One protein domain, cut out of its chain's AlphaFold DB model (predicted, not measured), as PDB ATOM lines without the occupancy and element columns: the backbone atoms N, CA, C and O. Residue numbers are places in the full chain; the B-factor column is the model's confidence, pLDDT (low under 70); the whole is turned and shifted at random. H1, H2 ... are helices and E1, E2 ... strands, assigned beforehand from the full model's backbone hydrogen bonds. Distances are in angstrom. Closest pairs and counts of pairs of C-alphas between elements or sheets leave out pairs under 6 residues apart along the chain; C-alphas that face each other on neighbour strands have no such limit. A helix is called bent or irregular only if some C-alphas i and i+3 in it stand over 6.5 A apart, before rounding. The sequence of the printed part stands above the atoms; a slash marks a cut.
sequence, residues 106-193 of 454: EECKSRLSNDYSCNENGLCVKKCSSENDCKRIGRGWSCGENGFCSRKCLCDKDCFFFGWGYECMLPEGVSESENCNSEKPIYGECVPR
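What this domain is: This is residues 106 to 193 of the 454 residues of an uncharacterized protein of Deltaproteobacteria bacterium (UniProt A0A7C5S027). Small parts follow one another along an elongated body: H1 with the hairpin E1 and E2 at one end, then H2 beside the hairpin E3 and E4, then H3 packed on E5 and E6, and H4 with its links at the other end. E4 and E6 lie near the middle and join the two halves of a four-stranded sheet. The printed part has 88 residues, with four named helices and six named strands in the order H1 E1 E2 H2 E3 E4 H3 E5 H4 E6; the larger sheet runs E3 E4 E6 E5, antiparallel, and E1 and E2 form a second antiparallel sheet. The class is mixed, helices and strands; the whole is compact, with a radius of gyration of the C-alphas of 13.6 A, and spans 41 by 25 by 22 A.

How they stand to each other: H1, residues 106 to 111, comes closest to E1, residues 116 to 118, at the C-alphas of Cys 108 and Ser 117, 5.6 A apart. E1 and E2, residues 124 to 126, are an antiparallel hairpin, with N 117 and O 125 2.9 A apart, within hydrogen-bond range. H2, residues 131 to 135, is on the larger sheet but at the sheet's level, only just, with a height over the sheet of 4.0 A. E3, residues 141 to 143, and E4, residues 149 to 153, are an antiparallel hairpin, with N 142 and O 150 at 2.9 A. The pairing of E4 is staggered: residues 149 to 151 pair with E3, and 152 to 153 with E6, residues 188 to 192, where N 188 and O 153 are 2.8 A apart. E6 pairs antiparallel with E5, residues 166 to 169, with N 169 and O 189 at 2.8 A. H3, residues 156 to 162, has a height over the sheet of 7.0 A; it is over E6, only just, with 3 of its 7 C-alphas falling on that strand, and runs slantwise at 55 degrees to E6 on the local plane. E4, H3 and E5 form a split strand-helix-strand unit, two strands of one sheet joined through a helix and not neighbours, with E6 between them in the sheet, and its crossover is right-handed. H4, residues 176 to 180, only grazes the sheet and is near H3. Every O i to N i+4 pair is within hydrogen-bond range in H1, H2 and H4; H3 has 1 of 3, and 2 of 4 O i to N i+3 pairs.

Where its parts are: H1 begins at C-alpha 106, (1.441, -30.491, 44.707). E4 is 13.0 A long. H3, 10.5 A, is irregular, only just: C-alphas 158 and 161 are 6.6 A apart. E6, 12.9 A, ends at C-alpha 192, (3.554, -12.357, 30.249).

The domain as a whole: The C-alphas farthest apart are those of Ser 110 and Glu 183, 42.4 A. The printed part has no cut and no long link. Its mean pLDDT is 89.2, and no printed residue is under 70.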
ATOM      1  N   GLU A 106       1.815 -30.532  43.297       94.81
ATOM      2  CA  GLU A 106       1.441 -30.491  44.707       94.81
ATOM      3  C   GLU A 106       1.439 -29.055  45.243       94.81
ATOM      4  O   GLU A 106       0.528 -28.689  45.988       94.81
ATOM      5  N   GLU A 107       2.374 -28.212  44.792       92.12
ATOM      6  CA  GLU A 107       2.361 -26.775  45.091       92.12
ATOM      7  C   GLU A 107       1.069 -26.119  44.599       92.12
ATOM      8  O   GLU A 107       0.379 -25.468  45.385       92.12
ATOM      9  N   CYS A 108       0.678 -26.364  43.346       88.31
ATOM     10  CA  CYS A 108      -0.567 -25.831  42.793       88.31
ATOM     11  C   CYS A 108      -1.802 -26.309  43.548       88.31
ATOM     12  O   CYS A 108      -2.671 -25.506  43.886       88.31
ATOM     13  N   LYS A 109      -1.870 -27.608  43.853       90.25
ATOM     14  CA  LYS A 109      -3.000 -28.189  44.586       90.25
ATOM     15  C   LYS A 109      -3.130 -27.606  45.989       90.25
ATOM     16  O   LYS A 109      -4.241 -27.332  46.429       90.25
ATOM     17  N   SER A 110      -2.002 -27.409  46.673       86.88
ATOM     18  CA  SER A 110      -1.974 -26.861  48.033       86.88
ATOM     19  C   SER A 110      -2.358 -25.381  48.098       86.88
ATOM     20  O   SER A 110      -2.974 -24.958  49.073       86.88
ATOM     21  N   ARG A 111      -2.009 -24.600  47.066       82.69
ATOM     22  CA  ARG A 111      -2.266 -23.156  47.008       82.69
ATOM     23  C   ARG A 111      -3.645 -22.816  46.447       82.69
ATOM     24  O   ARG A 111      -4.231 -21.830  46.878       82.69
ATOM     25  N   LEU A 112      -4.142 -23.606  45.492       82.06
ATOM     26  CA  LEU A 112      -5.363 -23.317  44.736       82.06
ATOM     27  C   LEU A 112      -6.453 -24.364  44.982       82.06
ATOM     28  O   LEU A 112      -7.352 -24.152  45.792       82.06
ATOM     29  N   SER A 113      -6.403 -25.484  44.259       84.81
ATOM     30  CA  SER A 113      -7.315 -26.617  44.425       84.81
ATOM     31  C   SER A 113      -6.787 -27.856  43.695       84.81
ATOM     32  O   SER A 113      -5.878 -27.771  42.867       84.81
ATOM     33  N   ASN A 114      -7.404 -29.015  43.944       90.06
ATOM     34  CA  ASN A 114      -7.048 -30.283  43.294       90.06
ATOM     35  C   ASN A 114      -7.162 -30.272  41.758       90.06
ATOM     36  O   ASN A 114      -6.575 -31.137  41.105       90.06
ATOM     37  N   ASP A 115      -7.875 -29.297  41.189       87.25
ATOM     38  CA  ASP A 115      -8.059 -29.159  39.743       87.25
ATOM     39  C   ASP A 115      -6.872 -28.467  39.056       87.25
ATOM     40  O   ASP A 115      -6.841 -28.385  37.828       87.25
ATOM     41  N   TYR A 116      -5.893 -27.970  39.818       90.31
ATOM     42  CA  TYR A 116      -4.721 -27.278  39.285       90.31
ATOM     43  C   TYR A 116      -3.491 -28.187  39.203       90.31
ATOM     44  O   TYR A 116      -3.334 -29.174  39.928       90.31
ATOM     45  N   SER A 117      -2.605 -27.885  38.263       92.31
ATOM     46  CA  SER A 117      -1.344 -28.590  38.028       92.31
ATOM     47  C   SER A 117      -0.315 -27.626  37.456       92.31
ATOM     48  O   SER A 117      -0.677 -26.590  36.910       92.31
ATOM     49  N   CYS A 118       0.958 -27.954  37.618       90.88
ATOM     50  CA  CYS A 118       2.056 -27.146  37.131       90.88
ATOM     51  C   CYS A 118       2.322 -27.464  35.660       90.88
ATOM     52  O   CYS A 118       2.561 -28.629  35.331       90.88
ATOM     53  N   ASN A 119       2.239 -26.464  34.781       86.50
ATOM     54  CA  ASN A 119       2.608 -26.636  33.377       86.50
ATOM     55  C   ASN A 119       4.129 -26.524  33.173       86.50
ATOM     56  O   ASN A 119       4.891 -26.254  34.100       86.50
ATOM     57  N   GLU A 120       4.565 -26.719  31.930       85.50
ATOM     58  CA  GLU A 120       5.980 -26.669  31.532       85.50
ATOM     59  C   GLU A 120       6.617 -25.285  31.729       85.50
ATOM     60  O   GLU A 120       7.823 -25.188  31.944       85.50
ATOM     61  N   ASN A 121       5.801 -24.228  31.757       78.81
ATOM     62  CA  ASN A 121       6.231 -22.856  32.034       78.81
ATOM     63  C   ASN A 121       6.350 -22.567  33.541       78.81
ATOM     64  O   ASN A 121       6.593 -21.427  33.937       78.81
ATOM     65  N   GLY A 122       6.150 -23.578  34.392       85.38
ATOM     66  CA  GLY A 122       6.190 -23.426  35.839       85.38
ATOM     67  C   GLY A 122       5.032 -22.591  36.374       85.38
ATOM     68  O   GLY A 122       5.221 -21.879  37.352       85.38
ATOM     69  N   LEU A 123       3.855 -22.637  35.742       84.31
ATOM     70  CA  LEU A 123       2.641 -21.937  36.166       84.31
ATOM     71  C   LEU A 123       1.530 -22.925  36.527       84.31
ATOM     72  O   LEU A 123       1.312 -23.932  35.850       84.31
ATOM     73  N   CYS A 124       0.783 -22.618  37.584       85.44
ATOM     74  CA  CYS A 124      -0.391 -23.383  37.961       85.44
ATOM     75  C   CYS A 124      -1.530 -23.111  36.991       85.44
ATOM     76  O   CYS A 124      -2.136 -22.042  36.983       85.44
ATOM     77  N   VAL A 125      -1.874 -24.134  36.227       88.00
ATOM     78  CA  VAL A 125      -2.971 -24.131  35.270       88.00
ATOM     79  C   VAL A 125      -4.062 -25.083  35.729       88.00
ATOM     80  O   VAL A 125      -3.803 -26.115  36.353       88.00
ATOM     81  N   LYS A 126      -5.310 -24.739  35.426       89.19
ATOM     82  CA  LYS A 126      -6.448 -25.612  35.710       89.19
ATOM     83  C   LYS A 126      -6.535 -26.696  34.640       89.19
ATOM     84  O   LYS A 126      -6.466 -26.386  33.454       89.19
ATOM     85  N   LYS A 127      -6.736 -27.948  35.038       91.50
ATOM     86  CA  LYS A 127      -7.052 -29.044  34.115       91.50
ATOM     87  C   LYS A 127      -8.425 -28.850  33.480       91.50
ATOM     88  O   LYS A 127      -9.350 -28.347  34.119       91.50
ATOM     89  N   CYS A 128      -8.562 -29.302  32.243       93.50
ATOM     90  CA  CYS A 128      -9.819 -29.297  31.516       93.50
ATOM     91  C   CYS A 128      -9.984 -30.552  30.664       93.50
ATOM     92  O   CYS A 128      -9.031 -31.153  30.176       93.50
ATOM     93  N   SER A 129     -11.242 -30.932  30.504       93.31
ATOM     94  CA  SER A 129     -11.723 -31.962  29.586       93.31
ATOM     95  C   SER A 129     -12.624 -31.373  28.498       93.31
ATOM     96  O   SER A 129     -12.890 -32.014  27.485       93.31
ATOM     97  N   SER A 130     -13.115 -30.150  28.717       92.44
ATOM     98  CA  SER A 130     -13.972 -29.414  27.800       92.44
ATOM     99  C   SER A 130     -13.806 -27.904  27.973       92.44
ATOM    100  O   SER A 130     -13.378 -27.424  29.023       92.44
ATOM    101  N   GLU A 131     -14.245 -27.138  26.975       88.00
ATOM    102  CA  GLU A 131     -14.287 -25.669  27.033       88.00
ATOM    103  C   GLU A 131     -15.068 -25.135  28.249       88.00
ATOM    104  O   GLU A 131     -14.732 -24.101  28.827       88.00
ATOM    105  N   ASN A 132     -16.094 -25.863  28.700       85.50
ATOM    106  CA  ASN A 132     -16.897 -25.458  29.854       85.50
ATOM    107  C   ASN A 132     -16.105 -25.467  31.173       85.50
ATOM    108  O   ASN A 132     -16.440 -24.699  32.080       85.50
ATOM    109  N   ASP A 133     -15.042 -26.272  31.283       85.25
ATOM    110  CA  ASP A 133     -14.180 -26.301  32.472       85.25
ATOM    111  C   ASP A 133     -13.398 -24.986  32.631       85.25
ATOM    112  O   ASP A 133     -13.158 -24.527  33.760       85.25
ATOM    113  N   CYS A 134     -13.075 -24.357  31.495       85.38
ATOM    114  CA  CYS A 134     -12.294 -23.129  31.385       85.38
ATOM    115  C   CYS A 134     -13.154 -21.867  31.434       85.38
ATOM    116  O   CYS A 134     -12.747 -20.893  32.064       85.38
ATOM    117  N   LYS A 135     -14.391 -21.908  30.917       75.69
ATOM    118  CA  LYS A 135     -15.348 -20.787  31.028       75.69
ATOM    119  C   LYS A 135     -15.557 -20.304  32.467       75.69
ATOM    120  O   LYS A 135     -15.772 -19.119  32.696       75.69
ATOM    121  N   ARG A 136     -15.452 -21.203  33.454       71.69
ATOM    122  CA  ARG A 136     -15.557 -20.860  34.888       71.69
ATOM    123  C   ARG A 136     -14.364 -20.063  35.429       71.69
ATOM    124  O   ARG A 136     -14.503 -19.424  36.462       71.69
ATOM    125  N   ILE A 137     -13.200 -20.123  34.776       72.69
ATOM    126  CA  ILE A 137     -12.016 -19.318  35.141       72.69
ATOM    127  C   ILE A 137     -12.220 -17.859  34.723       72.69
ATOM    128  O   ILE A 137     -11.688 -16.933  35.343       72.69
ATOM    129  N   GLY A 138     -12.991 -17.660  33.659       71.69
ATOM    130  CA  GLY A 138     -13.385 -16.366  33.139       71.69
ATOM    131  C   GLY A 138     -13.205 -16.289  31.630       71.69
ATOM    132  O   GLY A 138     -12.796 -17.241  30.969       71.69
ATOM    133  N   ARG A 139     -13.507 -15.107  31.106       75.06
ATOM    134  CA  ARG A 139     -13.364 -14.739  29.699       75.06
ATOM    135  C   ARG A 139     -11.946 -14.974  29.164       75.06
ATOM    136  O   ARG A 139     -10.974 -14.813  29.903       75.06
ATOM    137  N   GLY A 140     -11.857 -15.373  27.893       77.06
ATOM    138  CA  GLY A 140     -10.602 -15.625  27.173       77.06
ATOM    139  C   GLY A 140      -9.914 -16.962  27.482       77.06
ATOM    140  O   GLY A 140      -8.874 -17.259  26.899       77.06
ATOM    141  N   TRP A 141     -10.471 -17.785  28.377       83.94
ATOM    142  CA  TRP A 141      -9.933 -19.114  28.676       83.94
ATOM    143  C   TRP A 141     -10.606 -20.184  27.834       83.94
ATOM    144  O   TRP A 141     -11.834 -20.244  27.749       83.94
ATOM    145  N   SER A 142      -9.789 -21.073  27.288       86.62
ATOM    146  CA  SER A 142     -10.241 -22.217  26.506       86.62
ATOM    147  C   SER A 142      -9.495 -23.478  26.903       86.62
ATOM    148  O   SER A 142      -8.426 -23.396  27.507       86.62
ATOM    149  N   CYS A 143     -10.053 -24.642  26.585       90.19
ATOM    150  CA  CYS A 143      -9.361 -25.896  26.842       90.19
ATOM    151  C   CYS A 143      -8.318 -26.151  25.746       90.19
ATOM    152  O   CYS A 143      -8.644 -26.264  24.561       90.19
ATOM    153  N   GLY A 144      -7.047 -26.181  26.139       87.69
ATOM    154  CA  GLY A 144      -5.930 -26.525  25.271       87.69
ATOM    155  C   GLY A 144      -5.891 -28.022  24.965       87.69
ATOM    156  O   GLY A 144      -6.430 -28.846  25.706       87.69
ATOM    157  N   GLU A 145      -5.210 -28.392  23.880       87.62
ATOM    158  CA  GLU A 145      -5.023 -29.799  23.489       87.62
ATOM    159  C   GLU A 145      -4.228 -30.599  24.534       87.62
ATOM    160  O   GLU A 145      -4.389 -31.812  24.660       87.62
ATOM    161  N   ASN A 146      -3.420 -29.906  25.338       87.81
ATOM    162  CA  ASN A 146      -2.692 -30.459  26.477       87.81
ATOM    163  C   ASN A 146      -3.587 -30.773  27.697       87.81
ATOM    164  O   ASN A 146      -3.079 -31.234  28.718       87.81
ATOM    165  N   GLY A 147      -4.903 -30.536  27.616       91.81
ATOM    166  CA  GLY A 147      -5.844 -30.776  28.711       91.81
ATOM    167  C   GLY A 147      -5.744 -29.748  29.838       91.81
ATOM    168  O   GLY A 147      -6.153 -30.026  30.969       91.81
ATOM    169  N   PHE A 148      -5.196 -28.566  29.552       90.25
ATOM    170  CA  PHE A 148      -5.152 -27.441  30.478       90.25
ATOM    171  C   PHE A 148      -5.897 -26.247  29.909       90.25
ATOM    172  O   PHE A 148      -5.900 -26.002  28.705       90.25
ATOM    173  N   CYS A 149      -6.531 -25.481  30.787       88.38
ATOM    174  CA  CYS A 149      -7.080 -24.205  30.385       88.38
ATOM    175  C   CYS A 149      -5.929 -23.271  30.025       88.38
ATOM    176  O   CYS A 149      -5.078 -22.999  30.871       88.38
ATOM    177  N   SER A 150      -5.930 -22.768  28.796       87.81
ATOM    178  CA  SER A 150      -4.983 -21.768  28.315       87.81
ATOM    179  C   SER A 150      -5.716 -20.572  27.716       87.81
ATOM    180  O   SER A 150      -6.915 -20.614  27.402       87.81
ATOM    181  N   ARG A 151      -4.996 -19.455  27.644       87.81
ATOM    182  CA  ARG A 151      -5.494 -18.177  27.138       87.81
ATOM    183  C   ARG A 151      -5.157 -18.111  25.655       87.81
ATOM    184  O   ARG A 151      -4.003 -17.876  25.321       87.81
ATOM    185  N   LYS A 152      -6.121 -18.365  24.774       89.38
ATOM    186  CA  LYS A 152      -5.873 -18.358  23.325       89.38
ATOM    187  C   LYS A 152      -5.850 -16.932  22.786       89.38
ATOM    188  O   LYS A 152      -6.656 -16.104  23.202       89.38
ATOM    189  N   CYS A 153      -4.973 -16.680  21.826       93.06
ATOM    190  CA  CYS A 153      -4.862 -15.396  21.139       93.06
ATOM    191  C   CYS A 153      -4.528 -15.578  19.664       93.06
ATOM    192  O   CYS A 153      -4.026 -16.625  19.255       93.06
ATOM    193  N   LEU A 154      -4.812 -14.553  18.868       93.25
ATOM    194  CA  LEU A 154      -4.433 -14.477  17.458       93.25
ATOM    195  C   LEU A 154      -3.353 -13.421  17.214       93.25
ATOM    196  O   LEU A 154      -2.619 -13.503  16.228       93.25
ATOM    197  N   CYS A 155      -3.291 -12.429  18.098       94.62
ATOM    198  CA  CYS A 155      -2.357 -11.310  18.106       94.62
ATOM    199  C   CYS A 155      -2.296 -10.700  19.514       94.62
ATOM    200  O   CYS A 155      -3.150 -10.980  20.361       94.62
ATOM    201  N   ASP A 156      -1.311  -9.842  19.770       94.81
ATOM    202  CA  ASP A 156      -1.036  -9.253  21.088       94.81
ATOM    203  C   ASP A 156      -2.254  -8.560  21.694       94.81
ATOM    204  O   ASP A 156      -2.533  -8.669  22.888       94.81
ATOM    205  N   LYS A 157      -3.034  -7.877  20.852       93.00
ATOM    206  CA  LYS A 157      -4.213  -7.126  21.296       93.00
ATOM    207  C   LYS A 157      -5.311  -7.987  21.923       93.00
ATOM    208  O   LYS A 157      -6.135  -7.450  22.667       93.00
ATOM    209  N   ASP A 158      -5.331  -9.286  21.633       92.19
ATOM    210  CA  ASP A 158      -6.267 -10.226  22.256       92.19
ATOM    211  C   ASP A 158      -5.853 -10.507  23.707       92.19
ATOM    212  O   ASP A 158      -6.694 -10.765  24.567       92.19
ATOM    213  N   CYS A 159      -4.559 -10.374  24.007       94.44
ATOM    214  CA  CYS A 159      -3.998 -10.606  25.328       94.44
ATOM    215  C   CYS A 159      -4.108  -9.407  26.268       94.44
ATOM    216  O   CYS A 159      -4.043  -9.593  27.480       94.44
ATOM    217  N   PHE A 160      -4.370  -8.198  25.762       95.00
ATOM    218  CA  PHE A 160      -4.500  -7.006  26.611       95.00
ATOM    219  C   PHE A 160      -5.697  -7.046  27.569       95.00
ATOM    220  O   PHE A 160      -5.724  -6.292  28.540       95.00
ATOM    221  N   PHE A 161      -6.655  -7.962  27.375       91.00
ATOM    222  CA  PHE A 161      -7.674  -8.243  28.392       91.00
ATOM    223  C   PHE A 161      -7.052  -8.746  29.708       91.00
ATOM    224  O   PHE A 161      -7.605  -8.523  30.784       91.00
ATOM    225  N   PHE A 162      -5.889  -9.396  29.631       89.69
ATOM    226  CA  PHE A 162      -5.115  -9.876  30.772       89.69
ATOM    227  C   PHE A 162      -4.139  -8.833  31.334       89.69
ATOM    228  O   PHE A 162      -3.417  -9.137  32.275       89.69
ATOM    229  N   GLY A 163      -4.129  -7.618  30.783       94.00
ATOM    230  CA  GLY A 163      -3.201  -6.551  31.149       94.00
ATOM    231  C   GLY A 163      -2.224  -6.218  30.023       94.00
ATOM    232  O   GLY A 163      -1.985  -7.005  29.107       94.00
ATOM    233  N   TRP A 164      -1.636  -5.025  30.088       96.06
ATOM    234  CA  TRP A 164      -0.733  -4.517  29.046       96.06
ATOM    235  C   TRP A 164       0.658  -5.155  29.047       96.06
ATOM    236  O   TRP A 164       1.425  -4.938  28.110       96.06
ATOM    237  N   GLY A 165       0.985  -5.919  30.091       94.12
ATOM    238  CA  GLY A 165       2.214  -6.705  30.201       94.12
ATOM    239  C   GLY A 165       2.091  -8.108  29.606       94.12
ATOM    240  O   GLY A 165       2.914  -8.956  29.926       94.12
ATOM    241  N   TYR A 166       1.057  -8.376  28.805       93.81
ATOM    242  CA  TYR A 166       0.855  -9.650  28.119       93.81
ATOM    243  C   TYR A 166       0.997  -9.498  26.608       93.81
ATOM    244  O   TYR A 166       0.640  -8.468  26.035       93.81
ATOM    245  N   GLU A 167       1.462 -10.563  25.969       95.19
ATOM    246  CA  GLU A 167       1.613 -10.674  24.522       95.19
ATOM    247  C   GLU A 167       1.170 -12.048  24.027       95.19
ATOM    248  O   GLU A 167       0.980 -12.979  24.818       95.19
ATOM    249  N   CYS A 168       0.967 -12.165  22.719       95.25
ATOM    250  CA  CYS A 168       0.548 -13.401  22.091       95.25
ATOM    251  C   CYS A 168       1.758 -14.185  21.584       95.25
ATOM    252  O   CYS A 168       2.378 -13.831  20.583       95.25
ATOM    253  N   MET A 169       2.058 -15.308  22.232       94.75
ATOM    254  CA  MET A 169       3.068 -16.240  21.747       94.75
ATOM    255  C   MET A 169       2.466 -17.133  20.663       94.75
ATOM    256  O   MET A 169       1.785 -18.123  20.949       94.75
ATOM    257  N   LEU A 170       2.700 -16.763  19.405       94.69
ATOM    258  CA  LEU A 170       2.303 -17.557  18.244       94.69
ATOM    259  C   LEU A 170       3.312 -18.688  17.965       94.69
ATOM    260  O   LEU A 170       4.492 -18.552  18.296       94.69
ATOM    261  N   PRO A 171       2.884 -19.797  17.327       94.81
ATOM    262  CA  PRO A 171       3.802 -20.843  16.879       94.81
ATOM    263  C   PRO A 171       4.897 -20.311  15.944       94.81
ATOM    264  O   PRO A 171       4.690 -19.350  15.199       94.81
ATOM    265  N   GLU A 172       6.058 -20.970  15.944       95.88
ATOM    266  CA  GLU A 172       7.197 -20.569  15.115       95.88
ATOM    267  C   GLU A 172       6.811 -20.481  13.626       95.88
ATOM    268  O   GLU A 172       6.172 -21.374  13.069       95.88
ATOM    269  N   GLY A 173       7.203 -19.380  12.979       95.38
ATOM    270  CA  GLY A 173       6.920 -19.121  11.564       95.38
ATOM    271  C   GLY A 173       5.557 -18.484  11.274       95.38
ATOM    272  O   GLY A 173       5.277 -18.180  10.116       95.38
ATOM    273  N   VAL A 174       4.721 -18.243  12.289       95.94
ATOM    274  CA  VAL A 174       3.439 -17.544  12.126       95.94
ATOM    275  C   VAL A 174       3.642 -16.033  12.276       95.94
ATOM    276  O   VAL A 174       4.050 -15.552  13.328       95.94
ATOM    277  N   SER A 175       3.336 -15.268  11.225       95.62
ATOM    278  CA  SER A 175       3.353 -13.800  11.268       95.62
ATOM    279  C   SER A 175       2.122 -13.266  11.999       95.62
ATOM    280  O   SER A 175       0.995 -13.546  11.592       95.62
ATOM    281  N   GLU A 176       2.315 -12.456  13.040       92.69
ATOM    282  CA  GLU A 176       1.217 -11.892  13.835       92.69
ATOM    283  C   GLU A 176       0.238 -11.061  12.988       92.69
ATOM    284  O   GLU A 176      -0.979 -11.239  13.072       92.69
ATOM    285  N   SER A 177       0.758 -10.181  12.128       91.81
ATOM    286  CA  SER A 177      -0.061  -9.262  11.327       91.81
ATOM    287  C   SER A 177      -0.917  -9.987  10.284       91.81
ATOM    288  O   SER A 177      -2.062  -9.591  10.033       91.81
ATOM    289  N   GLU A 178      -0.388 -11.070   9.711       92.31
ATOM    290  CA  GLU A 178      -1.107 -11.939   8.778       92.31
ATOM    291  C   GLU A 178      -2.127 -12.806   9.524       92.31
ATOM    292  O   GLU A 178      -3.278 -12.926   9.100       92.31
ATOM    293  N   ASN A 179      -1.735 -13.356  10.675       93.75
ATOM    294  CA  ASN A 179      -2.557 -14.264  11.466       93.75
ATOM    295  C   ASN A 179      -3.807 -13.589  12.041       93.75
ATOM    296  O   ASN A 179      -4.916 -14.110  11.914       93.75
ATOM    297  N   CYS A 180      -3.642 -12.392  12.606       89.81
ATOM    298  CA  CYS A 180      -4.705 -11.610  13.241       89.81
ATOM    299  C   CYS A 180      -5.888 -11.341  12.284       89.81
ATOM    300  O   CYS A 180      -7.048 -11.299  12.704       89.81
ATOM    301  N   ASN A 181      -5.598 -11.212  10.983       86.25
ATOM    302  CA  ASN A 181      -6.570 -10.907   9.930       86.25
ATOM    303  C   ASN A 181      -6.956 -12.118   9.061       86.25
ATOM    304  O   ASN A 181      -7.768 -11.967   8.145       86.25
ATOM    305  N   SER A 182      -6.386 -13.295   9.328       88.38
ATOM    306  CA  SER A 182      -6.632 -14.515   8.557       88.38
ATOM    307  C   SER A 182      -8.051 -15.051   8.778       88.38
ATOM    308  O   SER A 182      -8.550 -15.077   9.905       88.38
ATOM    309  N   GLU A 183      -8.676 -15.560   7.711       86.25
ATOM    310  CA  GLU A 183      -9.921 -16.346   7.785       86.25
ATOM    311  C   GLU A 183      -9.721 -17.684   8.517       86.25
ATOM    312  O   GLU A 183     -10.668 -18.275   9.031       86.25
ATOM    313  N   LYS A 184      -8.478 -18.174   8.549       90.06
ATOM    314  CA  LYS A 184      -8.066 -19.404   9.231       90.06
ATOM    315  C   LYS A 184      -6.889 -19.078  10.142       90.06
ATOM    316  O   LYS A 184      -5.746 -19.372   9.784       90.06
ATOM    317  N   PRO A 185      -7.137 -18.386  11.259       92.44
ATOM    318  CA  PRO A 185      -6.069 -18.002  12.158       92.44
ATOM    319  C   PRO A 185      -5.504 -19.242  12.864       92.44
ATOM    320  O   PRO A 185      -6.216 -20.208  13.148       92.44
ATOM    321  N   ILE A 186      -4.215 -19.196  13.159       93.19
ATOM    322  CA  ILE A 186      -3.521 -20.123  14.040       93.19
ATOM    323  C   ILE A 186      -3.534 -19.503  15.435       93.19
ATOM    324  O   ILE A 186      -3.168 -18.344  15.616       93.19
ATOM    325  N   TYR A 187      -3.981 -20.263  16.428       91.94
ATOM    326  CA  TYR A 187      -4.034 -19.784  17.802       91.94
ATOM    327  C   TYR A 187      -2.660 -19.896  18.466       91.94
ATOM    328  O   TYR A 187      -2.011 -20.938  18.379       91.94
ATOM    329  N   GLY A 188      -2.249 -18.825  19.136       92.81
ATOM    330  CA  GLY A 188      -1.161 -18.815  20.106       92.81
ATOM    331  C   GLY A 188      -1.682 -18.825  21.538       92.81
ATOM    332  O   GLY A 188      -2.879 -19.013  21.785       92.81
ATOM    333  N   GLU A 189      -0.776 -18.570  22.477       91.44
ATOM    334  CA  GLU A 189      -1.091 -18.438  23.898       91.44
ATOM    335  C   GLU A 189      -0.701 -17.059  24.435       91.44
ATOM    336  O   GLU A 189       0.383 -16.554  24.151       91.44
ATOM    337  N   CYS A 190      -1.571 -16.453  25.243       91.75
ATOM    338  CA  CYS A 190      -1.221 -15.234  25.957       91.75
ATOM    339  C   CYS A 190      -0.252 -15.546  27.085       91.75
ATOM    340  O   CYS A 190      -0.595 -16.278  28.021       91.75
ATOM    341  N   VAL A 191       0.910 -14.912  27.037       88.94
ATOM    342  CA  VAL A 191       1.955 -15.034  28.049       88.94
ATOM    343  C   VAL A 191       2.363 -13.659  28.568       88.94
ATOM    344  O   VAL A 191       2.184 -12.664  27.863       88.94
ATOM    345  N   PRO A 192       2.898 -13.572  29.795       87.88
ATOM    346  CA  PRO A 192       3.554 -12.357  30.249       87.88
ATOM    347  C   PRO A 192       4.719 -12.008  29.318       87.88
ATOM    348  O   PRO A 192       5.554 -12.862  29.020       87.88
ATOM    349  N   ARG A 193       4.780 -10.750  28.887       91.00
ATOM    350  CA  ARG A 193       5.858 -10.209  28.065       91.00
ATOM    351  C   ARG A 193       7.154 -10.138  28.865       91.00
ATOM    352  O   ARG A 193       7.177  -9.663  30.006       91.00
TER     353      ARG A 193